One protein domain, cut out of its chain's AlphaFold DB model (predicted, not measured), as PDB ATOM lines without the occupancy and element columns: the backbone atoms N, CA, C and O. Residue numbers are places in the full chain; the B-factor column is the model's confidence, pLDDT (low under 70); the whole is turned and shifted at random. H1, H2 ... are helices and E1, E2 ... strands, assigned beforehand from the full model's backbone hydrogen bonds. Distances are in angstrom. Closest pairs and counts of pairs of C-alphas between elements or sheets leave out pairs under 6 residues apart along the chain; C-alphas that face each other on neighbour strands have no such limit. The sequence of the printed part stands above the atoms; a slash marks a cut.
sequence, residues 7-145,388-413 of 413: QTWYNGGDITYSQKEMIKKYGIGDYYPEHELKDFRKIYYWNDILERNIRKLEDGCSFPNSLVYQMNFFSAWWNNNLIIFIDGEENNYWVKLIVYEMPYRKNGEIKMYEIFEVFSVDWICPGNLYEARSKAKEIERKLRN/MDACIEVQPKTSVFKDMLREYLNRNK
ATOM      1  N   GLN A   7      42.166  -2.207  32.894       83.19
ATOM      2  CA  GLN A   7      43.386  -2.631  33.586       83.19
ATOM      3  C   GLN A   7      44.652  -2.166  32.859       83.19
ATOM      4  O   GLN A   7      45.626  -1.796  33.509       83.19
ATOM      5  N   THR A   8      44.637  -2.170  31.525       87.12
ATOM      6  CA  THR A   8      45.793  -1.765  30.720       87.12
ATOM      7  C   THR A   8      46.086  -0.276  30.894       87.12
ATOM      8  O   THR A   8      47.241   0.085  31.099       87.12
ATOM      9  N   TRP A   9      45.067   0.589  30.864       86.50
ATOM     10  CA  TRP A   9      45.260   2.024  31.125       86.50
ATOM     11  C   TRP A   9      45.675   2.304  32.560       86.50
ATOM     12  O   TRP A   9      46.561   3.121  32.788       86.50
ATOM     13  N   TYR A  10      45.069   1.610  33.524       86.81
ATOM     14  CA  TYR A  10      45.435   1.761  34.926       86.81
ATOM     15  C   TYR A  10      46.905   1.394  35.171       86.81
ATOM     16  O   TYR A  10      47.652   2.181  35.744       86.81
ATOM     17  N   ASN A  11      47.348   0.237  34.669       89.50
ATOM     18  CA  ASN A  11      48.741  -0.199  34.788       89.50
ATOM     19  C   ASN A  11      49.714   0.706  34.015       89.50
ATOM     20  O   ASN A  11      50.877   0.806  34.392       89.50
ATOM     21  N   GLY A  12      49.249   1.351  32.942       90.62
ATOM     22  CA  GLY A  12      50.022   2.327  32.175       90.62
ATOM     23  C   GLY A  12      50.095   3.721  32.808       90.62
ATOM     24  O   GLY A  12      50.808   4.569  32.284       90.62
ATOM     25  N   GLY A  13      49.370   3.976  33.905       89.00
ATOM     26  CA  GLY A  13      49.280   5.301  34.528       89.00
ATOM     27  C   GLY A  13      48.412   6.304  33.757       89.00
ATOM     28  O   GLY A  13      48.410   7.488  34.086       89.00
ATOM     29  N   ASP A  14      47.653   5.853  32.753       89.81
ATOM     30  CA  ASP A  14      46.783   6.706  31.933       89.81
ATOM     31  C   ASP A  14      45.525   7.177  32.698       89.81
ATOM     32  O   ASP A  14      44.893   8.167  32.313       89.81
ATOM     33  N   ILE A  15      45.150   6.450  33.761       86.94
ATOM     34  CA  ILE A  15      44.018   6.730  34.659       86.94
ATOM     35  C   ILE A  15      44.370   6.397  36.116       86.94
ATOM     36  O   ILE A  15      45.198   5.528  36.389       86.94
ATOM     37  N   THR A  16      43.693   7.044  37.063       90.06
ATOM     38  CA  THR A  16      43.850   6.791  38.504       90.06
ATOM     39  C   THR A  16      43.013   5.600  38.986       90.06
ATOM     40  O   THR A  16      42.081   5.147  38.317       90.06
ATOM     41  N   TYR A  17      43.295   5.113  40.200       88.38
ATOM     42  CA  TYR A  17      42.489   4.067  40.843       88.38
ATOM     43  C   TYR A  17      41.042   4.520  41.079       88.38
ATOM     44  O   TYR A  17      40.109   3.770  40.815       88.38
ATOM     45  N   SER A  18      40.836   5.772  41.504       85.50
ATOM     46  CA  SER A  18      39.492   6.327  41.703       85.50
ATOM     47  C   SER A  18      38.699   6.414  40.396       85.50
ATOM     48  O   SER A  18      37.517   6.077  40.377       85.50
ATOM     49  N   GLN A  19      39.348   6.798  39.291       84.56
ATOM     50  CA  GLN A  19      38.741   6.784  37.958       84.56
ATOM     51  C   GLN A  19      38.359   5.363  37.543       84.56
ATOM     52  O   GLN A  19      37.236   5.141  37.096       84.56
ATOM     53  N   LYS A  20      39.262   4.395  37.741       85.31
ATOM     54  CA  LYS A  20      39.024   2.974  37.464       85.31
ATOM     55  C   LYS A  20      37.825   2.425  38.241       85.31
ATOM     56  O   LYS A  20      36.941   1.822  37.638       85.31
ATOM     57  N   GLU A  21      37.779   2.631  39.554       83.19
ATOM     58  CA  GLU A  21      36.694   2.119  40.398       83.19
ATOM     59  C   GLU A  21      35.353   2.764  40.051       83.19
ATOM     60  O   GLU A  21      34.351   2.062  39.961       83.19
ATOM     61  N   MET A  22      35.332   4.066  39.759       79.12
ATOM     62  CA  MET A  22      34.129   4.736  39.263       79.12
ATOM     63  C   MET A  22      33.665   4.123  37.933       79.12
ATOM     64  O   MET A  22      32.502   3.770  37.791       79.12
ATOM     65  N   ILE A  23      34.561   3.919  36.968       75.62
ATOM     66  CA  ILE A  23      34.207   3.346  35.661       75.62
ATOM     67  C   ILE A  23      33.623   1.932  35.797       75.62
ATOM     68  O   ILE A  23      32.659   1.592  35.107       75.62
ATOM     69  N   LYS A  24      34.160   1.119  36.715       75.62
ATOM     70  CA  LYS A  24      33.600  -0.203  37.033       75.62
ATOM     71  C   LYS A  24      32.156  -0.128  37.515       75.62
ATOM     72  O   LYS A  24      31.397  -1.064  37.259       75.62
ATOM     73  N   LYS A  25      31.768   0.971  38.173       70.81
ATOM     74  CA  LYS A  25      30.377   1.227  38.554       70.81
ATOM     75  C   LYS A  25      29.470   1.298  37.312       70.81
ATOM     76  O   LYS A  25      28.364   0.777  37.309       70.81
ATOM     77  N   TYR A  26      29.951   1.811  36.189       68.06
ATOM     78  CA  TYR A  26      29.205   1.802  34.926       68.06
ATOM     79  C   TYR A  26      29.361   0.497  34.129       68.06
ATOM     80  O   TYR A  26      29.296   0.498  32.904       68.06
ATOM     81  N   GLY A  27      29.603  -0.630  34.803       68.94
ATOM     82  CA  GLY A  27      29.639  -1.952  34.177       68.94
ATOM     83  C   GLY A  27      30.857  -2.224  33.288       68.94
ATOM     84  O   GLY A  27      30.955  -3.319  32.736       68.94
ATOM     85  N   ILE A  28      31.808  -1.289  33.168       73.12
ATOM     86  CA  ILE A  28      33.002  -1.484  32.340       73.12
ATOM     87  C   ILE A  28      34.088  -2.184  33.161       73.12
ATOM     88  O   ILE A  28      34.706  -1.606  34.056       73.12
ATOM     89  N   GLY A  29      34.296  -3.466  32.867       74.12
ATOM     90  CA  GLY A  29      35.239  -4.319  33.588       74.12
ATOM     91  C   GLY A  29      36.698  -4.199  33.131       74.12
ATOM     92  O   GLY A  29      37.015  -3.700  32.053       74.12
ATOM     93  N   ASP A  30      37.589  -4.769  33.945       77.69
ATOM     94  CA  ASP A  30      39.051  -4.721  33.783       77.69
ATOM     95  C   ASP A  30      39.582  -5.348  32.482       77.69
ATOM     96  O   ASP A  30      40.704  -5.046  32.067       77.69
ATOM     97  N   TYR A  31      38.768  -6.170  31.817       75.50
ATOM     98  CA  TYR A  31      39.167  -7.005  30.683       75.50
ATOM     99  C   TYR A  31      38.367  -6.760  29.397       75.50
ATOM    100  O   TYR A  31      38.540  -7.517  28.451       75.50
ATOM    101  N   TYR A  32      37.537  -5.712  29.319       65.94
ATOM    102  CA  TYR A  32      36.775  -5.395  28.102       65.94
ATOM    103  C   TYR A  32      37.528  -4.369  27.239       65.94
ATOM    104  O   TYR A  32      37.583  -3.194  27.609       65.94
ATOM    105  N   PRO A  33      38.128  -4.762  26.098       65.19
ATOM    106  CA  PRO A  33      38.903  -3.863  25.248       65.19
ATOM    107  C   PRO A  33      38.019  -3.100  24.249       65.19
ATOM    108  O   PRO A  33      38.488  -2.724  23.183       65.19
ATOM    109  N   GLU A  34      36.727  -2.920  24.519       69.69
ATOM    110  CA  GLU A  34      35.790  -2.425  23.501       69.69
ATOM    111  C   GLU A  34      35.744  -0.900  23.376       69.69
ATOM    112  O   GLU A  34      35.236  -0.381  22.377       69.69
ATOM    113  N   HIS A  35      36.348  -0.188  24.322       73.38
ATOM    114  CA  HIS A  35      36.248   1.262  24.440       73.38
ATOM    115  C   HIS A  35      37.602   1.953  24.218       73.38
ATOM    116  O   HIS A  35      38.672   1.367  24.410       73.38
ATOM    117  N   GLU A  36      37.577   3.219  23.810       81.50
ATOM    118  CA  GLU A  36      38.779   4.051  23.718       81.50
ATOM    119  C   GLU A  36      38.948   4.895  24.990       81.50
ATOM    120  O   GLU A  36      37.962   5.304  25.593       81.50
ATOM    121  N   LEU A  37      40.186   5.252  25.371       79.19
ATOM    122  CA  LEU A  37      40.468   6.086  26.560       79.19
ATOM    123  C   LEU A  37      39.643   7.390  26.591       79.19
ATOM    124  O   LEU A  37      39.236   7.865  27.652       79.19
ATOM    125  N   LYS A  38      39.378   7.968  25.413       79.12
ATOM    126  CA  LYS A  38      38.548   9.171  25.267       79.12
ATOM    127  C   LYS A  38      37.104   8.949  25.735       79.12
ATOM    128  O   LYS A  38      36.515   9.878  26.271       79.12
ATOM    129  N   ASP A  39      36.555   7.745  25.573       75.50
ATOM    130  CA  ASP A  39      35.185   7.404  25.962       75.50
ATOM    131  C   ASP A  39      35.066   7.343  27.492       75.50
ATOM    132  O   ASP A  39      34.112   7.856  28.067       75.50
ATOM    133  N   PHE A  40      36.108   6.874  28.183       78.69
ATOM    134  CA  PHE A  40      36.171   6.879  29.652       78.69
ATOM    135  C   PHE A  40      36.214   8.267  30.255       78.69
ATOM    136  O   PHE A  40      35.531   8.538  31.241       78.69
ATOM    137  N   ARG A  41      37.012   9.162  29.666       79.56
ATOM    138  CA  ARG A  41      37.076  10.553  30.126       79.56
ATOM    139  C   ARG A  41      35.706  11.224  30.039       79.56
ATOM    140  O   ARG A  41      35.381  12.026  30.907       79.56
ATOM    141  N   LYS A  42      34.893  10.847  29.047       75.94
ATOM    142  CA  LYS A  42      33.507  11.309  28.907       75.94
ATOM    143  C   LYS A  42      32.618  10.769  30.027       75.94
ATOM    144  O   LYS A  42      31.947  11.570  30.663       75.94
ATOM    145  N   ILE A  43      32.656   9.463  30.316       77.56
ATOM    146  CA  ILE A  43      31.896   8.875  31.440       77.56
ATOM    147  C   ILE A  43      32.260   9.563  32.756       77.56
ATOM    148  O   ILE A  43      31.380   9.980  33.501       77.56
ATOM    149  N   TYR A  44      33.559   9.715  33.028       79.50
ATOM    150  CA  TYR A  44      34.033  10.338  34.262       79.50
ATOM    151  C   TYR A  44      33.559  11.783  34.397       79.50
ATOM    152  O   TYR A  44      33.098  12.185  35.460       79.50
ATOM    153  N   TYR A  45      33.625  12.545  33.308       82.19
ATOM    154  CA  TYR A  45      33.107  13.906  33.267       82.19
ATOM    155  C   TYR A  45      31.595  13.962  33.534       82.19
ATOM    156  O   TYR A  45      31.128  14.804  34.299       82.19
ATOM    157  N   TRP A  46      30.831  13.038  32.954       81.31
ATOM    158  CA  TRP A  46      29.390  12.961  33.168       81.31
ATOM    159  C   TRP A  46      28.993  12.502  34.565       81.31
ATOM    160  O   TRP A  46      27.957  12.946  35.041       81.31
ATOM    161  N   ASN A  47      29.802  11.689  35.247       81.94
ATOM    162  CA  ASN A  47      29.527  11.288  36.628       81.94
ATOM    163  C   ASN A  47      29.316  12.512  37.533       81.94
ATOM    164  O   ASN A  47      28.308  12.592  38.224       81.94
ATOM    165  N   ASP A  48      30.220  13.493  37.469       83.56
ATOM    166  CA  ASP A  48      30.113  14.738  38.246       83.56
ATOM    167  C   ASP A  48      28.844  15.536  37.896       83.56
ATOM    168  O   ASP A  48      28.139  16.032  38.777       83.56
ATOM    169  N   ILE A  49      28.504  15.610  36.603       86.00
ATOM    170  CA  ILE A  49      27.293  16.294  36.125       86.00
ATOM    171  C   ILE A  49      26.027  15.604  36.641       86.00
ATOM    172  O   ILE A  49      25.094  16.286  37.070       86.00
ATOM    173  N   LEU A  50      25.980  14.272  36.583       83.75
ATOM    174  CA  LEU A  50      24.838  13.480  37.030       83.75
ATOM    175  C   LEU A  50      24.687  13.545  38.555       83.75
ATOM    176  O   LEU A  50      23.572  13.718  39.034       83.75
ATOM    177  N   GLU A  51      25.786  13.478  39.314       81.81
ATOM    178  CA  GLU A  51      25.767  13.590  40.780       81.81
ATOM    179  C   GLU A  51      25.221  14.945  41.239       81.81
ATOM    180  O   GLU A  51      24.318  15.003  42.075       81.81
ATOM    181  N   ARG A  52      25.703  16.055  40.668       85.62
ATOM    182  CA  ARG A  52      25.225  17.391  41.064       85.62
ATOM    183  C   ARG A  52      23.798  17.699  40.594       85.62
ATOM    184  O   ARG A  52      23.142  18.553  41.185       85.62
ATOM    185  N   ASN A  53      23.306  16.999  39.567       84.06
ATOM    186  CA  ASN A  53      21.941  17.132  39.042       84.06
ATOM    187  C   ASN A  53      21.018  15.964  39.440       84.06
ATOM    188  O   ASN A  53      19.942  15.805  38.859       84.06
ATOM    189  N   ILE A  54      21.394  15.175  40.453       81.50
ATOM    190  CA  ILE A  54      20.701  13.935  40.826       81.50
ATOM    191  C   ILE A  54      19.201  14.133  41.087       81.50
ATOM    192  O   ILE A  54      18.395  13.324  40.648       81.50
ATOM    193  N   ARG A  55      18.808  15.263  41.687       79.25
ATOM    194  CA  ARG A  55      17.398  15.582  41.970       79.25
ATOM    195  C   ARG A  55      16.545  15.697  40.707       79.25
ATOM    196  O   ARG A  55      15.431  15.206  40.675       79.25
ATOM    197  N   LYS A  56      17.080  16.297  39.638       79.12
ATOM    198  CA  LYS A  56      16.365  16.389  38.353       79.12
ATOM    199  C   LYS A  56      16.218  15.026  37.687       79.12
ATOM    200  O   LYS A  56      15.240  14.784  36.988       79.12
ATOM    201  N   LEU A  57      17.204  14.151  37.887       76.50
ATOM    202  CA  LEU A  57      17.101  12.766  37.448       76.50
ATOM    203  C   LEU A  57      16.016  12.046  38.253       76.50
ATOM    204  O   LEU A  57      15.232  11.339  37.647       76.50
ATOM    205  N   GLU A  58      15.911  12.267  39.566       71.88
ATOM    206  CA  GLU A  58      14.844  11.700  40.407       71.88
ATOM    207  C   GLU A  58      13.452  12.189  40.000       71.88
ATOM    208  O   GLU A  58      12.570  11.365  39.786       71.88
ATOM    209  N   ASP A  59      13.262  13.496  39.816       68.81
ATOM    210  CA  ASP A  59      11.965  14.072  39.433       68.81
ATOM    211  C   ASP A  59      11.489  13.568  38.056       68.81
ATOM    212  O   ASP A  59      10.289  13.450  37.806       68.81
ATOM    213  N   GLY A  60      12.430  13.237  37.161       62.50
ATOM    214  CA  GLY A  60      12.165  12.607  35.863       62.50
ATOM    215  C   GLY A  60      12.155  11.070  35.883       62.50
ATOM    216  O   GLY A  60      11.820  10.443  34.875       62.50
ATOM    217  N   CYS A  61      12.528  10.436  36.996       55.69
ATOM    218  CA  CYS A  61      12.577   8.987  37.161       55.69
ATOM    219  C   CYS A  61      11.425   8.534  38.056       55.69
ATOM    220  O   CYS A  61      11.457   8.700  39.269       55.69
ATOM    221  N   SER A  62      10.454   7.825  37.483       54.59
ATOM    222  CA  SER A  62       9.339   7.254  38.251       54.59
ATOM    223  C   SER A  62       9.770   6.263  39.346       54.59
ATOM    224  O   SER A  62       8.959   5.936  40.208       54.59
ATOM    225  N   PHE A  63      11.030   5.801  39.355       55.91
ATOM    226  CA  PHE A  63      11.520   4.825  40.323       55.91
ATOM    227  C   PHE A  63      12.958   5.140  40.779       55.91
ATOM    228  O   PHE A  63      13.900   4.880  40.020       55.91
ATOM    229  N   PRO A  64      13.172   5.585  42.039       56.59
ATOM    230  CA  PRO A  64      14.513   5.756  42.626       56.59
ATOM    231  C   PRO A  64      15.301   4.435  42.725       56.59
ATOM    232  O   PRO A  64      16.467   4.417  43.115       56.59
ATOM    233  N   ASN A  65      14.667   3.312  42.366       63.00
ATOM    234  CA  ASN A  65      15.238   1.977  42.409       63.00
ATOM    235  C   ASN A  65      15.622   1.374  41.052       63.00
ATOM    236  O   ASN A  65      16.174   0.268  41.062       63.00
ATOM    237  N   SER A  66      15.375   2.074  39.941       69.12
ATOM    238  CA  SER A  66      15.637   1.557  38.594       69.12
ATOM    239  C   SER A  66      17.124   1.242  38.364       69.12
ATOM    240  O   SER A  66      18.031   1.912  38.869       69.12
ATOM    241  N   LEU A  67      17.381   0.159  37.630       75.44
ATOM    242  CA  LEU A  67      18.717  -0.227  37.189       75.44
ATOM    243  C   LEU A  67      19.027   0.442  35.858       75.44
ATOM    244  O   LEU A  67      18.190   0.461  34.963       75.44
ATOM    245  N   VAL A  68      20.250   0.943  35.719       78.69
ATOM    246  CA  VAL A  68      20.757   1.489  34.460       78.69
ATOM    247  C   VAL A  68      21.205   0.337  33.573       78.69
ATOM    248  O   VAL A  68      22.116  -0.407  33.938       78.69
ATOM    249  N   TYR A  69      20.592   0.204  32.402       79.75
ATOM    250  CA  TYR A  69      20.928  -0.836  31.430       79.75
ATOM    251  C   TYR A  69      21.799  -0.322  30.286       79.75
ATOM    252  O   TYR A  69      22.504  -1.120  29.674       79.75
ATOM    253  N   GLN A  70      21.729   0.970  29.942       82.75
ATOM    254  CA  GLN A  70      22.493   1.520  28.819       82.75
ATOM    255  C   GLN A  70      22.604   3.047  28.858       82.75
ATOM    256  O   GLN A  70      21.664   3.730  29.259       82.75
ATOM    257  N   MET A  71      23.732   3.571  28.361       84.31
ATOM    258  CA  MET A  71      23.957   4.997  28.118       84.31
ATOM    259  C   MET A  71      24.549   5.236  26.728       84.31
ATOM    260  O   MET A  71      25.703   4.914  26.454       84.31
ATOM    261  N   ASN A  72      23.778   5.865  25.849       85.62
ATOM    262  CA  ASN A  72      24.236   6.224  24.510       85.62
ATOM    263  C   ASN A  72      24.616   7.698  24.493       85.62
ATOM    264  O   ASN A  72      23.732   8.553  24.472       85.62
ATOM    265  N   PHE A  73      25.915   7.999  24.497       85.19
ATOM    266  CA  PHE A  73      26.396   9.369  24.345       85.19
ATOM    267  C   PHE A  73      26.463   9.715  22.861       85.19
ATOM    268  O   PHE A  73      27.077   9.004  22.061       85.19
ATOM    269  N   PHE A  74      25.845  10.822  22.478       86.12
ATOM    270  CA  PHE A  74      25.832  11.249  21.089       86.12
ATOM    271  C   PHE A  74      25.878  12.773  20.970       86.12
ATOM    272  O   PHE A  74      25.633  13.511  21.925       86.12
ATOM    273  N   SER A  75      26.198  13.249  19.771       85.06
ATOM    274  CA  SER A  75      26.118  14.660  19.407       85.06
ATOM    275  C   SER A  75      25.121  14.853  18.271       85.06
ATOM    276  O   SER A  75      25.004  14.026  17.366       85.06
ATOM    277  N   ALA A  76      24.423  15.974  18.279       88.31
ATOM    278  CA  ALA A  76      23.606  16.440  17.172       88.31
ATOM    279  C   ALA A  76      24.092  17.823  16.727       88.31
ATOM    280  O   ALA A  76      24.884  18.465  17.412       88.31
ATOM    281  N   TRP A  77      23.602  18.310  15.587       86.12
ATOM    282  CA  TRP A  77      24.006  19.617  15.048       86.12
ATOM    283  C   TRP A  77      23.707  20.796  15.996       86.12
ATOM    284  O   TRP A  77      24.240  21.886  15.792       86.12
ATOM    285  N   TRP A  78      22.844  20.583  16.993       87.00
ATOM    286  CA  TRP A  78      22.377  21.580  17.949       87.00
ATOM    287  C   TRP A  78      22.962  21.428  19.357       87.00
ATOM    288  O   TRP A  78      22.975  22.404  20.098       87.00
ATOM    289  N   ASN A  79      23.449  20.243  19.736       88.62
ATOM    290  CA  ASN A  79      24.052  20.010  21.046       88.62
ATOM    291  C   ASN A  79      24.998  18.800  20.997       88.62
ATOM    292  O   ASN A  79      24.651  17.740  20.475       88.62
ATOM    293  N   ASN A  80      26.198  18.964  21.557       86.12
ATOM    294  CA  ASN A  80      27.235  17.935  21.551       86.12
ATOM    295  C   ASN A  80      27.175  16.972  22.750       86.12
ATOM    296  O   ASN A  80      27.779  15.906  22.674       86.12
ATOM    297  N   ASN A  81      26.463  17.319  23.823       88.38
ATOM    298  CA  ASN A  81      26.395  16.583  25.083       88.38
ATOM    299  C   ASN A  81      24.994  15.982  25.293       88.38
ATOM    300  O   ASN A  81      24.250  16.392  26.189       88.38
ATOM    301  N   LEU A  82      24.637  15.001  24.467       89.62
ATOM    302  CA  LEU A  82      23.371  14.281  24.588       89.62
ATOM    303  C   LEU A  82      23.605  12.869  25.119       89.62
ATOM    304  O   LEU A  82      24.581  12.211  24.745       89.62
ATOM    305  N   ILE A  83      22.692  12.398  25.969       89.69
ATOM    306  CA  ILE A  83      22.667  11.010  26.441       89.69
ATOM    307  C   ILE A  83      21.272  10.447  26.236       89.69
ATOM    308  O   ILE A  83      20.304  11.034  26.710       89.69
ATOM    309  N   ILE A  84      21.167   9.282  25.602       89.69
ATOM    310  CA  ILE A  84      19.975   8.444  25.750       89.69
ATOM    311  C   ILE A  84      20.251   7.385  26.807       89.69
ATOM    312  O   ILE A  84      21.196   6.603  26.689       89.69
ATOM    313  N   PHE A  85      19.425   7.383  27.837       87.31
ATOM    314  CA  PHE A  85      19.514   6.488  28.974       87.31
ATOM    315  C   PHE A  85      18.428   5.424  28.866       87.31
ATOM    316  O   PHE A  85      17.282   5.750  28.554       87.31
ATOM    317  N   ILE A  86      18.784   4.166  29.122       87.81
ATOM    318  CA  ILE A  86      17.808   3.098  29.340       87.81
ATOM    319  C   ILE A  86      17.924   2.672  30.794       87.81
ATOM    320  O   ILE A  86      18.963   2.140  31.197       87.81
ATOM    321  N   ASP A  87      16.861   2.884  31.561       86.06
ATOM    322  CA  ASP A  87      16.715   2.329  32.905       86.06
ATOM    323  C   ASP A  87      15.478   1.441  33.012       86.06
ATOM    324  O   ASP A  87      14.691   1.353  32.073       86.06
ATOM    325  N   GLY A  88      15.362   0.674  34.093       84.50
ATOM    326  CA  GLY A  88      14.301  -0.319  34.205       84.50
ATOM    327  C   GLY A  88      14.235  -1.074  35.528       84.50
ATOM    328  O   GLY A  88      15.200  -1.108  36.295       84.50
ATOM    329  N   GLU A  89      13.111  -1.743  35.758       83.69
ATOM    330  CA  GLU A  89      12.873  -2.690  36.854       83.69
ATOM    331  C   GLU A  89      11.967  -3.823  36.345       83.69
ATOM    332  O   GLU A  89      10.988  -3.564  35.651       83.69
ATOM    333  N   GLU A  90      12.315  -5.079  36.648       78.75
ATOM    334  CA  GLU A  90      11.449  -6.256  36.428       78.75
ATOM    335  C   GLU A  90      10.760  -6.328  35.043       78.75
ATOM    336  O   GLU A  90       9.560  -6.570  34.933       78.75
ATOM    337  N   ASN A  91      11.533  -6.162  33.960       81.00
ATOM    338  CA  ASN A  91      11.078  -6.163  32.552       81.00
ATOM    339  C   ASN A  91      10.304  -4.921  32.078       81.00
ATOM    340  O   ASN A  91       9.825  -4.907  30.941       81.00
ATOM    341  N   ASN A  92      10.233  -3.875  32.895       85.81
ATOM    342  CA  ASN A  92       9.815  -2.548  32.464       85.81
ATOM    343  C   ASN A  92      11.054  -1.702  32.206       85.81
ATOM    344  O   ASN A  92      11.923  -1.605  33.072       85.81
ATOM    345  N   TYR A  93      11.133  -1.112  31.017       86.75
ATOM    346  CA  TYR A  93      12.241  -0.252  30.622       86.75
ATOM    347  C   TYR A  93      11.717   1.130  30.249       86.75
ATOM    348  O   TYR A  93      10.669   1.253  29.617       86.75
ATOM    349  N   TRP A  94      12.479   2.155  30.597       86.12
ATOM    350  CA  TRP A  94      12.240   3.544  30.239       86.12
ATOM    351  C   TRP A  94      13.384   4.044  29.380       86.12
ATOM    352  O   TRP A  94      14.550   3.737  29.636       86.12
ATOM    353  N   VAL A  95      13.047   4.841  28.371       88.00
ATOM    354  CA  VAL A  95      14.032   5.511  27.524       88.00
ATOM    355  C   VAL A  95      13.958   7.003  27.795       88.00
ATOM    356  O   VAL A  95      12.917   7.630  27.600       88.00
ATOM    357  N   LYS A  96      15.070   7.578  28.244       88.00
ATOM    358  CA  LYS A  96      15.168   8.997  28.602       88.00
ATOM    359  C   LYS A  96      16.205   9.691  27.745       88.00
ATOM    360  O   LYS A  96      17.218   9.091  27.391       88.00
ATOM    361  N   LEU A  97      15.970  10.959  27.441       90.69
ATOM    362  CA  LEU A  97      16.962  11.842  26.839       90.69
ATOM    363  C   LEU A  97      17.444  12.830  27.898       90.69
ATOM    364  O   LEU A  97      16.641  13.530  28.502       90.69
ATOM    365  N   ILE A  98      18.755  12.929  28.072       90.94
ATOM    366  CA  ILE A  98      19.393  13.983  28.854       90.94
ATOM    367  C   ILE A  98      20.025  14.965  27.874       90.94
ATOM    368  O   ILE A  98      20.838  14.576  27.026       90.94
ATOM    369  N   VAL A  99      19.659  16.236  28.011       91.19
ATOM    370  CA  VAL A  99      20.258  17.351  27.279       91.19
ATOM    371  C   VAL A  99      21.081  18.177  28.247       91.19
ATOM    372  O   VAL A  99      20.557  18.685  29.242       91.19
ATOM    373  N   TYR A 100      22.369  18.321  27.944       91.25
ATOM    374  CA  TYR A 100      23.284  19.091  28.767       91.25
ATOM    375  C   TYR A 100      23.942  20.228  27.992       91.25
ATOM    376  O   TYR A 100      24.517  20.042  26.919       91.25
ATOM    377  N   GLU A 101      23.916  21.420  28.571       89.38
ATOM    378  CA  GLU A 101      24.712  22.551  28.129       89.38
ATOM    379  C   GLU A 101      25.552  23.076  29.280       89.38
ATOM    380  O   GLU A 101      25.042  23.453  30.338       89.38
ATOM    381  N   MET A 102      26.861  23.124  29.045       86.75
ATOM    382  CA  MET A 102      27.803  23.653  30.016       86.75
ATOM    383  C   MET A 102      27.537  25.140  30.278       86.75
ATOM    384  O   MET A 102      27.283  25.889  29.329       86.75
ATOM    385  N   PRO A 103      27.669  25.600  31.534       88.31
ATOM    386  CA  PRO A 103      27.615  27.021  31.821       88.31
ATOM    387  C   PRO A 103      28.795  27.736  31.153       88.31
ATOM    388  O   PRO A 103      29.928  27.244  31.165       88.31
ATOM    389  N   TYR A 104      28.550  28.933  30.629       85.31
ATOM    390  CA  TYR A 104      29.614  29.803  30.138       85.31
ATOM    391  C   TYR A 104      30.075  30.732  31.256       85.31
ATOM    392  O   TYR A 104      29.260  31.380  31.919       85.31
ATOM    393  N   ARG A 105      31.395  30.793  31.456       85.56
ATOM    394  CA  ARG A 105      32.029  31.660  32.446       85.56
ATOM    395  C   ARG A 105      33.037  32.588  31.792       85.56
ATOM    396  O   ARG A 105      33.852  32.143  30.985       85.56
ATOM    397  N   LYS A 106      33.037  33.846  32.219       84.19
ATOM    398  CA  LYS A 106      34.021  34.858  31.822       84.19
ATOM    399  C   LYS A 106      34.530  35.544  33.077       84.19
ATOM    400  O   LYS A 106      33.735  36.032  33.872       84.19
ATOM    401  N   ASN A 107      35.848  35.529  33.270       87.88
ATOM    402  CA  ASN A 107      36.502  36.041  34.480       87.88
ATOM    403  C   ASN A 107      35.954  35.409  35.781       87.88
ATOM    404  O   ASN A 107      35.783  36.086  36.785       87.88
ATOM    405  N   GLY A 108      35.640  34.107  35.754       85.25
ATOM    406  CA  GLY A 108      35.105  33.360  36.904       85.25
ATOM    407  C   GLY A 108      33.590  33.482  37.116       85.25
ATOM    408  O   GLY A 108      32.980  32.580  37.700       85.25
ATOM    409  N   GLU A 109      32.958  34.519  36.570       85.12
ATOM    410  CA  GLU A 109      31.517  34.756  36.679       85.12
ATOM    411  C   GLU A 109      30.722  33.930  35.668       85.12
ATOM    412  O   GLU A 109      31.126  33.803  34.512       85.12
ATOM    413  N   ILE A 110      29.572  33.394  36.090       85.69
ATOM    414  CA  ILE A 110      28.626  32.714  35.197       85.69
ATOM    415  C   ILE A 110      27.913  33.774  34.361       85.69
ATOM    416  O   ILE A 110      27.258  34.654  34.907       85.69
ATOM    417  N   LYS A 111      28.039  33.676  33.040       85.94
ATOM    418  CA  LYS A 111      27.365  34.558  32.079       85.94
ATOM    419  C   LYS A 111      26.195  33.860  31.389       85.94
ATOM    420  O   LYS A 111      25.157  34.468  31.156       85.94
ATOM    421  N   MET A 112      26.314  32.548  31.169       87.94
ATOM    422  CA  MET A 112      25.182  31.698  30.802       87.94
ATOM    423  C   MET A 112      25.082  30.516  31.748       87.94
ATOM    424  O   MET A 112      26.066  29.813  31.978       87.94
ATOM    425  N   TYR A 113      23.883  30.312  32.286       88.12
ATOM    426  CA  TYR A 113      23.598  29.224  33.208       88.12
ATOM    427  C   TYR A 113      23.687  27.859  32.530       88.12
ATOM    428  O   TYR A 113      23.489  27.725  31.323       88.12
ATOM    429  N   GLU A 114      23.969  26.857  33.355       90.00
ATOM    430  CA  GLU A 114      23.891  25.451  32.986       90.00
ATOM    431  C   GLU A 114      22.464  25.084  32.564       90.00
ATOM    432  O   GLU A 114      21.496  25.465  33.229       90.00
ATOM    433  N   ILE A 115      22.347  24.310  31.487       90.94
ATOM    434  CA  ILE A 115      21.099  23.645  31.111       90.94
ATOM    435  C   ILE A 115      21.300  22.153  31.332       90.94
ATOM    436  O   ILE A 115      22.215  21.552  30.780       90.94
ATOM    437  N   PHE A 116      20.452  21.566  32.165       90.81
ATOM    438  CA  PHE A 116      20.399  20.130  32.398       90.81
ATOM    439  C   PHE A 116      18.926  19.755  32.431       90.81
ATOM    440  O   PHE A 116      18.230  20.086  33.395       90.81
ATOM    441  N   GLU A 117      18.452  19.140  31.357       89.38
ATOM    442  CA  GLU A 117      17.052  18.765  31.191       89.38
ATOM    443  C   GLU A 117      16.958  17.269  30.895       89.38
ATOM    444  O   GLU A 117      17.782  16.710  30.163       89.38
ATOM    445  N   VAL A 118      15.971  16.624  31.513       86.88
ATOM    446  CA  VAL A 118      15.726  15.183  31.425       86.88
ATOM    447  C   VAL A 118      14.330  14.998  30.865       86.88
ATOM    448  O   VAL A 118      13.366  15.455  31.469       86.88
ATOM    449  N   PHE A 119      14.238  14.317  29.732       85.31
ATOM    450  CA  PHE A 119      12.993  14.094  29.015       85.31
ATOM    451  C   PHE A 119      12.633  12.610  29.015       85.31
ATOM    452  O   PHE A 119      13.465  11.769  28.651       85.31
ATOM    453  N   SER A 120      11.391  12.288  29.373       82.12
ATOM    454  CA  SER A 120      10.857  10.926  29.307       82.12
ATOM    455  C   SER A 120      10.333  10.618  27.903       82.12
ATOM    456  O   SER A 120       9.243  11.020  27.513       82.12
ATOM    457  N   VAL A 121      11.125   9.921  27.093       78.94
ATOM    458  CA  VAL A 121      10.799   9.728  25.672       78.94
ATOM    459  C   VAL A 121       9.766   8.619  25.463       78.94
ATOM    460  O   VAL A 121       9.024   8.630  24.481       78.94
ATOM    461  N   ASP A 122       9.717   7.659  26.381       73.19
ATOM    462  CA  ASP A 122       8.693   6.623  26.404       73.19
ATOM    463  C   ASP A 122       8.376   6.233  27.847       73.19
ATOM    464  O   ASP A 122       9.281   6.025  28.664       73.19
ATOM    465  N   TRP A 123       7.083   6.161  28.156       66.19
ATOM    466  CA  TRP A 123       6.606   5.991  29.520       66.19
ATOM    467  C   TRP A 123       6.784   4.569  30.023       66.19
ATOM    468  O   TRP A 123       7.011   4.445  31.216       66.19
ATOM    469  N   ILE A 124       6.696   3.534  29.174       72.19
ATOM    470  CA  ILE A 124       7.048   2.133  29.484       72.19
ATOM    471  C   ILE A 124       7.265   1.393  28.152       72.19
ATOM    472  O   ILE A 124       6.350   1.330  27.336       72.19
ATOM    473  N   CYS A 125       8.425   0.760  27.955       74.38
ATOM    474  CA  CYS A 125       8.621  -0.275  26.934       74.38
ATOM    475  C   CYS A 125       8.430  -1.662  27.587       74.38
ATOM    476  O   CYS A 125       9.390  -2.190  28.166       74.38
ATOM    477  N   PRO A 126       7.214  -2.245  27.576       70.88
ATOM    478  CA  PRO A 126       6.965  -3.515  28.244       70.88
ATOM    479  C   PRO A 126       7.648  -4.675  27.509       70.88
ATOM    480  O   PRO A 126       7.424  -4.894  26.325       70.88
ATOM    481  N   GLY A 127       8.417  -5.482  28.240       64.44
ATOM    482  CA  GLY A 127       8.655  -6.880  27.873       64.44
ATOM    483  C   GLY A 127      10.010  -7.237  27.266       64.44
ATOM    484  O   GLY A 127      10.341  -8.423  27.274       64.44
ATOM    485  N   ASN A 128      10.845  -6.296  26.801       81.81
ATOM    486  CA  ASN A 128      12.214  -6.645  26.387       81.81
ATOM    487  C   ASN A 128      13.166  -5.438  26.270       81.81
ATOM    488  O   ASN A 128      12.890  -4.483  25.547       81.81
ATOM    489  N   LEU A 129      14.363  -5.542  26.867       87.19
ATOM    490  CA  LEU A 129      15.473  -4.587  26.709       87.19
ATOM    491  C   LEU A 129      15.829  -4.338  25.233       87.19
ATOM    492  O   LEU A 129      16.275  -3.250  24.868       87.19
ATOM    493  N   TYR A 130      15.630  -5.334  24.367       88.81
ATOM    494  CA  TYR A 130      15.821  -5.197  22.925       88.81
ATOM    495  C   TYR A 130      14.944  -4.095  22.313       88.81
ATOM    496  O   TYR A 130      15.427  -3.325  21.480       88.81
ATOM    497  N   GLU A 131      13.685  -3.977  22.738       88.69
ATOM    498  CA  GLU A 131      12.773  -2.944  22.240       88.69
ATOM    499  C   GLU A 131      13.200  -1.560  22.719       88.69
ATOM    500  O   GLU A 131      13.333  -0.654  21.897       88.69
ATOM    501  N   ALA A 132      13.545  -1.419  24.004       89.50
ATOM    502  CA  ALA A 132      14.089  -0.174  24.550       89.50
ATOM    503  C   ALA A 132      15.372   0.262  23.814       89.50
ATOM    504  O   ALA A 132      15.550   1.435  23.486       89.50
ATOM    505  N   ARG A 133      16.250  -0.690  23.467       90.31
ATOM    506  CA  ARG A 133      17.458  -0.449  22.656       90.31
ATOM    507  C   ARG A 133      17.141  -0.009  21.234       90.31
ATOM    508  O   ARG A 133      17.771   0.919  20.724       90.31
ATOM    509  N   SER A 134      16.191  -0.677  20.586       89.88
ATOM    510  CA  SER A 134      15.716  -0.301  19.253       89.88
ATOM    511  C   SER A 134      15.142   1.118  19.271       89.88
ATOM    512  O   SER A 134      15.494   1.951  18.432       89.88
ATOM    513  N   LYS A 135      14.353   1.431  20.303       88.44
ATOM    514  CA  LYS A 135      13.755   2.743  20.518       88.44
ATOM    515  C   LYS A 135      14.804   3.826  20.750       88.44
ATOM    516  O   LYS A 135      14.767   4.853  20.078       88.44
ATOM    517  N   ALA A 136      15.788   3.578  21.612       90.12
ATOM    518  CA  ALA A 136      16.914   4.483  21.829       90.12
ATOM    519  C   ALA A 136      17.652   4.817  20.519       90.12
ATOM    520  O   ALA A 136      17.930   5.983  20.247       90.12
ATOM    521  N   LYS A 137      17.901   3.821  19.657       90.50
ATOM    522  CA  LYS A 137      18.504   4.044  18.328       90.50
ATOM    523  C   LYS A 137      17.597   4.863  17.403       90.50
ATOM    524  O   LYS A 137      18.082   5.709  16.651       90.50
ATOM    525  N   GLU A 138      16.287   4.624  17.440       90.31
ATOM    526  CA  GLU A 138      15.306   5.397  16.671       90.31
ATOM    527  C   GLU A 138      15.314   6.880  17.080       90.31
ATOM    528  O   GLU A 138      15.354   7.756  16.211       90.31
ATOM    529  N   ILE A 139      15.307   7.147  18.388       89.88
ATOM    530  CA  ILE A 139      15.342   8.487  18.985       89.88
ATOM    531  C   ILE A 139      16.634   9.202  18.602       89.88
ATOM    532  O   ILE A 139      16.581  10.313  18.079       89.88
ATOM    533  N   GLU A 140      17.787   8.545  18.771       91.12
ATOM    534  CA  GLU A 140      19.087   9.097  18.380       91.12
ATOM    535  C   GLU A 140      19.078   9.527  16.907       91.12
ATOM    536  O   GLU A 140      19.409  10.668  16.574       91.12
ATOM    537  N   ARG A 141      18.633   8.633  16.014       90.88
ATOM    538  CA  ARG A 141      18.536   8.915  14.578       90.88
ATOM    539  C   ARG A 141      17.630  10.113  14.306       90.88
ATOM    540  O   ARG A 141      17.963  10.944  13.467       90.88
ATOM    541  N   LYS A 142      16.487  10.215  14.989       89.75
ATOM    542  CA  LYS A 142      15.548  11.326  14.801       89.75
ATOM    543  C   LYS A 142      16.083  12.655  15.349       89.75
ATOM    544  O   LYS A 142      15.902  13.673  14.690       89.75
ATOM    545  N   LEU A 143      16.781  12.655  16.485       89.81
ATOM    546  CA  LEU A 143      17.390  13.857  17.080       89.81
ATOM    547  C   LEU A 143      18.552  14.418  16.249       89.81
ATOM    548  O   LEU A 143      18.866  15.605  16.350       89.81
ATOM    549  N   ARG A 144      19.169  13.578  15.412       89.56
ATOM    550  CA  ARG A 144      20.185  13.978  14.429       89.56
ATOM    551  C   ARG A 144      19.599  14.537  13.122       89.56
ATOM    552  O   ARG A 144      20.363  15.060  12.317       89.56
ATOM    553  N   ASN A 145      18.281  14.451  12.905       87.94
ATOM    554  CA  ASN A 145      17.626  15.009  11.717       87.94
ATOM    555  C   ASN A 145      17.495  16.544  11.784       87.94
ATOM    556  O   ASN A 145      17.797  17.190  12.789       87.94
ATOM    557  N   MET A 388      30.694  14.193  21.497       51.66
ATOM    558  CA  MET A 388      30.339  12.865  21.969       51.66
ATOM    559  C   MET A 388      29.938  11.957  20.803       51.66
ATOM    560  O   MET A 388      28.774  11.668  20.629       51.66
ATOM    561  N   ASP A 389      30.881  11.443  20.015       50.97
ATOM    562  CA  ASP A 389      30.591  10.306  19.120       50.97
ATOM    563  C   ASP A 389      31.001   8.990  19.813       50.97
ATOM    564  O   ASP A 389      32.052   8.434  19.492       50.97
ATOM    565  N   ALA A 390      30.258   8.545  20.840       49.34
ATOM    566  CA  ALA A 390      30.592   7.329  21.599       49.34
ATOM    567  C   ALA A 390      29.356   6.602  22.168       49.34
ATOM    568  O   ALA A 390      28.756   7.041  23.142       49.34
ATOM    569  N   CYS A 391      29.021   5.431  21.627       43.00
ATOM    570  CA  CYS A 391      28.070   4.520  22.270       43.00
ATOM    571  C   CYS A 391      28.802   3.714  23.353       43.00
ATOM    572  O   CYS A 391      29.814   3.075  23.056       43.00
ATOM    573  N   ILE A 392      28.314   3.748  24.594       53.09
ATOM    574  CA  ILE A 392      28.899   2.992  25.702       53.09
ATOM    575  C   ILE A 392      27.822   2.051  26.233       53.09
ATOM    576  O   ILE A 392      26.941   2.434  27.000       53.09
ATOM    577  N   GLU A 393      27.884   0.792  25.807       43.91
ATOM    578  CA  GLU A 393      27.040  -0.242  26.394       43.91
ATOM    579  C   GLU A 393      27.519  -0.525  27.820       43.91
ATOM    580  O   GLU A 393      28.582  -1.096  28.052       43.91
ATOM    581  N   VAL A 394      26.732  -0.073  28.791       48.66
ATOM    582  CA  VAL A 394      26.944  -0.358  30.208       48.66
ATOM    583  C   VAL A 394      26.374  -1.740  30.488       48.66
ATOM    584  O   VAL A 394      25.208  -1.996  30.203       48.66
ATOM    585  N   GLN A 395      27.171  -2.654  31.043       45.38
ATOM    586  CA  GLN A 395      26.592  -3.892  31.557       45.38
ATOM    587  C   GLN A 395      25.841  -3.599  32.859       45.38
ATOM    588  O   GLN A 395      26.425  -2.985  33.757       45.38
ATOM    589  N   PRO A 396      24.584  -4.049  33.004       41.09
ATOM    590  CA  PRO A 396      23.835  -3.851  34.232       41.09
ATOM    591  C   PRO A 396      24.546  -4.587  35.369       41.09
ATOM    592  O   PRO A 396      24.532  -5.816  35.451       41.09
ATOM    593  N   LYS A 397      25.190  -3.831  36.257       46.50
ATOM    594  CA  LYS A 397      25.557  -4.302  37.590       46.50
ATOM    595  C   LYS A 397      24.770  -3.477  38.592       46.50
ATOM    596  O   LYS A 397      24.735  -2.250  38.537       46.50
ATOM    597  N   THR A 398      24.051  -4.196  39.436       44.97
ATOM    598  CA  THR A 398      23.159  -3.690  40.471       44.97
ATOM    599  C   THR A 398      23.816  -2.604  41.341       44.97
ATOM    600  O   THR A 398      25.024  -2.590  41.531       44.97
ATOM    601  N   SER A 399      22.968  -1.701  41.847       49.97
ATOM    602  CA  SER A 399      23.189  -0.681  42.896       49.97
ATOM    603  C   SER A 399      24.060   0.546  42.636       49.97
ATOM    604  O   SER A 399      24.024   1.440  43.465       49.97
ATOM    605  N   VAL A 400      24.739   0.712  41.510       53.62
ATOM    606  CA  VAL A 400      25.702   1.826  41.348       53.62
ATOM    607  C   VAL A 400      25.109   3.220  41.555       53.62
ATOM    608  O   VAL A 400      25.668   4.032  42.290       53.62
ATOM    609  N   PHE A 401      23.939   3.468  40.974       51.28
ATOM    610  CA  PHE A 401      23.224   4.725  41.171       51.28
ATOM    611  C   PHE A 401      22.697   4.854  42.610       51.28
ATOM    612  O   PHE A 401      22.761   5.926  43.199       51.28
ATOM    613  N   LYS A 402      22.265   3.737  43.218       54.41
ATOM    614  CA  LYS A 402      21.826   3.670  44.625       54.41
ATOM    615  C   LYS A 402      22.968   3.960  45.597       54.41
ATOM    616  O   LYS A 402      22.745   4.620  46.606       54.41
ATOM    617  N   ASP A 403      24.170   3.476  45.308       59.34
ATOM    618  CA  ASP A 403      25.349   3.649  46.149       59.34
ATOM    619  C   ASP A 403      25.890   5.073  46.023       59.34
ATOM    620  O   ASP A 403      26.179   5.689  47.045       59.34
ATOM    621  N   MET A 404      25.915   5.644  44.812       57.31
ATOM    622  CA  MET A 404      26.195   7.074  44.606       57.31
ATOM    623  C   MET A 404      25.173   7.958  45.331       57.31
ATOM    624  O   MET A 404      25.557   8.889  46.034       57.31
ATOM    625  N   LEU A 405      23.880   7.638  45.222       51.22
ATOM    626  CA  LEU A 405      22.808   8.380  45.882       51.22
ATOM    627  C   LEU A 405      22.904   8.282  47.409       51.22
ATOM    628  O   LEU A 405      22.830   9.296  48.099       51.22
ATOM    629  N   ARG A 406      23.124   7.082  47.960       58.06
ATOM    630  CA  ARG A 406      23.352   6.891  49.402       58.06
ATOM    631  C   ARG A 406      24.578   7.650  49.882       58.06
ATOM    632  O   ARG A 406      24.517   8.291  50.925       58.06
ATOM    633  N   GLU A 407      25.681   7.582  49.145       63.81
ATOM    634  CA  GLU A 407      26.922   8.264  49.500       63.81
ATOM    635  C   GLU A 407      26.741   9.789  49.471       63.81
ATOM    636  O   GLU A 407      27.120  10.468  50.425       63.81
ATOM    637  N   TYR A 408      26.070  10.327  48.450       52.53
ATOM    638  CA  TYR A 408      25.720  11.744  48.361       52.53
ATOM    639  C   TYR A 408      24.795  12.191  49.502       52.53
ATOM    640  O   TYR A 408      25.072  13.192  50.166       52.53
ATOM    641  N   LEU A 409      23.719  11.444  49.776       53.91
ATOM    642  CA  LEU A 409      22.783  11.747  50.864       53.91
ATOM    643  C   LEU A 409      23.451  11.666  52.241       53.91
ATOM    644  O   LEU A 409      23.077  12.414  53.137       53.91
ATOM    645  N   ASN A 410      24.438  10.788  52.420       66.31
ATOM    646  CA  ASN A 410      25.189  10.678  53.668       66.31
ATOM    647  C   ASN A 410      26.249  11.777  53.833       66.31
ATOM    648  O   ASN A 410      26.567  12.122  54.962       66.31
ATOM    649  N   ARG A 411      26.790  12.334  52.739       63.91
ATOM    650  CA  ARG A 411      27.747  13.458  52.779       63.91
ATOM    651  C   ARG A 411      27.091  14.820  53.037       63.91
ATOM    652  O   ARG A 411      27.793  15.749  53.413       63.91
ATOM    653  N   ASN A 412      25.786  14.945  52.790       48.81
ATOM    654  CA  ASN A 412      25.038  16.209  52.869       48.81
ATOM    655  C   ASN A 412      23.969  16.234  53.984       48.81
ATOM    656  O   ASN A 412      23.100  17.108  53.978       48.81
ATOM    657  N   LYS A 413      24.009  15.268  54.906       47.75
ATOM    658  CA  LYS A 413      23.360  15.333  56.224       47.75
ATOM    659  C   LYS A 413      24.374  15.840  57.234       47.75
ATOM    660  O   LYS A 413      23.942  16.571  58.149       47.75
TER     661      LYS A 413
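This is residues 7 to 145 and 388 to 413 of the 413 residues of the protein "LRAT domain-containing protein" of Mycoplasmataceae bacterium RV_VA103A (UniProt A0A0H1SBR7). A twisted sheet of four long strands and a short edge strand has helix H5 packed along one face, while H3 crosses the other face and H4 covers E6 there. Beyond one end of the sheet, E3 and E6 lead to the small hairpin E4 and E5; H2 packs on H3, with H1 farther out. The 165 printed residues hold, in order, H1 H2 H3 H4 E1 E2 E3 E4 E5 E6 H5 E7 H6. The antiparallel sheet runs E6 E3 E2 E1 E7; the class is mixed, helices and strands. The whole is compact, with a radius of gyration of the C-alphas of 16.3 A and spans of 43 by 42 by 40 A.

Find C-alpha 7 at (43.386, -2.631, 33.586), where H1, residues 7 to 11, begins. Next come H2, 17 to 25, 12.6 A, H3, 37 to 52, 23.9 A, and H4, 54 to 60. From C-alpha 67 at (18.717, -0.227, 37.189), E1 runs to 76, 26.5 A; then read E2, 79 to 89, 29.8 A, and E3, 92 to 101, 29.5 A. E4 is 104 to 106, E5 109 to 112, E6 115 to 126, 30.8 A, and H5 129 to 143, 20.9 A. After the cut, E7 is 390 to 392, and H6, 400 to 411, 16.4 A, ends at (27.747, 13.458, 52.779).

E1, E2 and E3 form a meander, each strand the antiparallel neighbour of the one before; look at N 72 and O 84, 2.8 A, and N 85 and O 96, 2.8 A. E6 pairs with E3 through N 119 and O 97, 2.8 A, and E7 with E1 through N 73 and O 390, 3.3 A. In the hairpin E4 and E5, N 111 and O 104 are 2.8 A apart; E3 runs on into E4 at 24 degrees, and E5 into E6 at 48 degrees. There are three layers, helices on both faces of the sheet: H3 and H4 on one, H5 on the other. H5, height over the sheet 7.4 A, runs along the strands, at 25 degrees to E3 on the local plane; its closest C-alphas to E3 are Ala 132 and Tyr 93, 6.3 A. H3, height 9.6 A, runs across them, at 86 degrees to E3 on the local plane. H4 lies over E6, the closest C-alphas being Gly 60 and Val 118, 6.2 A. H2 touches H3, with residues 40 to 44 of H3 alone, about perpendicular at 78 degrees; the closest C-alphas are Gln 19 and Tyr 44, 7.0 A. H1 is close to H2 but not clearly touching: C-alphas 10 and 17 are closest, at 7.0 A. H6 only grazes the sheet and only just touches H3, with 3 pairs of C-alphas within 8 A; the closest are Glu 51 and Met 404, 7.6 A. Every O i to N i+4 pair is within hydrogen-bond range in H1, H2, H4, H5 and H6; in H3, 10 of 12 are.

The two C-alphas farthest apart are those of Asn 107 and Gly 127, 51.6 A. Residues 146 to 387 are not printed; C-alphas 145 and 388 are 16.5 A apart across the cut. The link from H2 to H3 is long. The mean pLDDT of the printed part is 77.4; look for values under 70 at 59 to 66 and 388 to 413, among others.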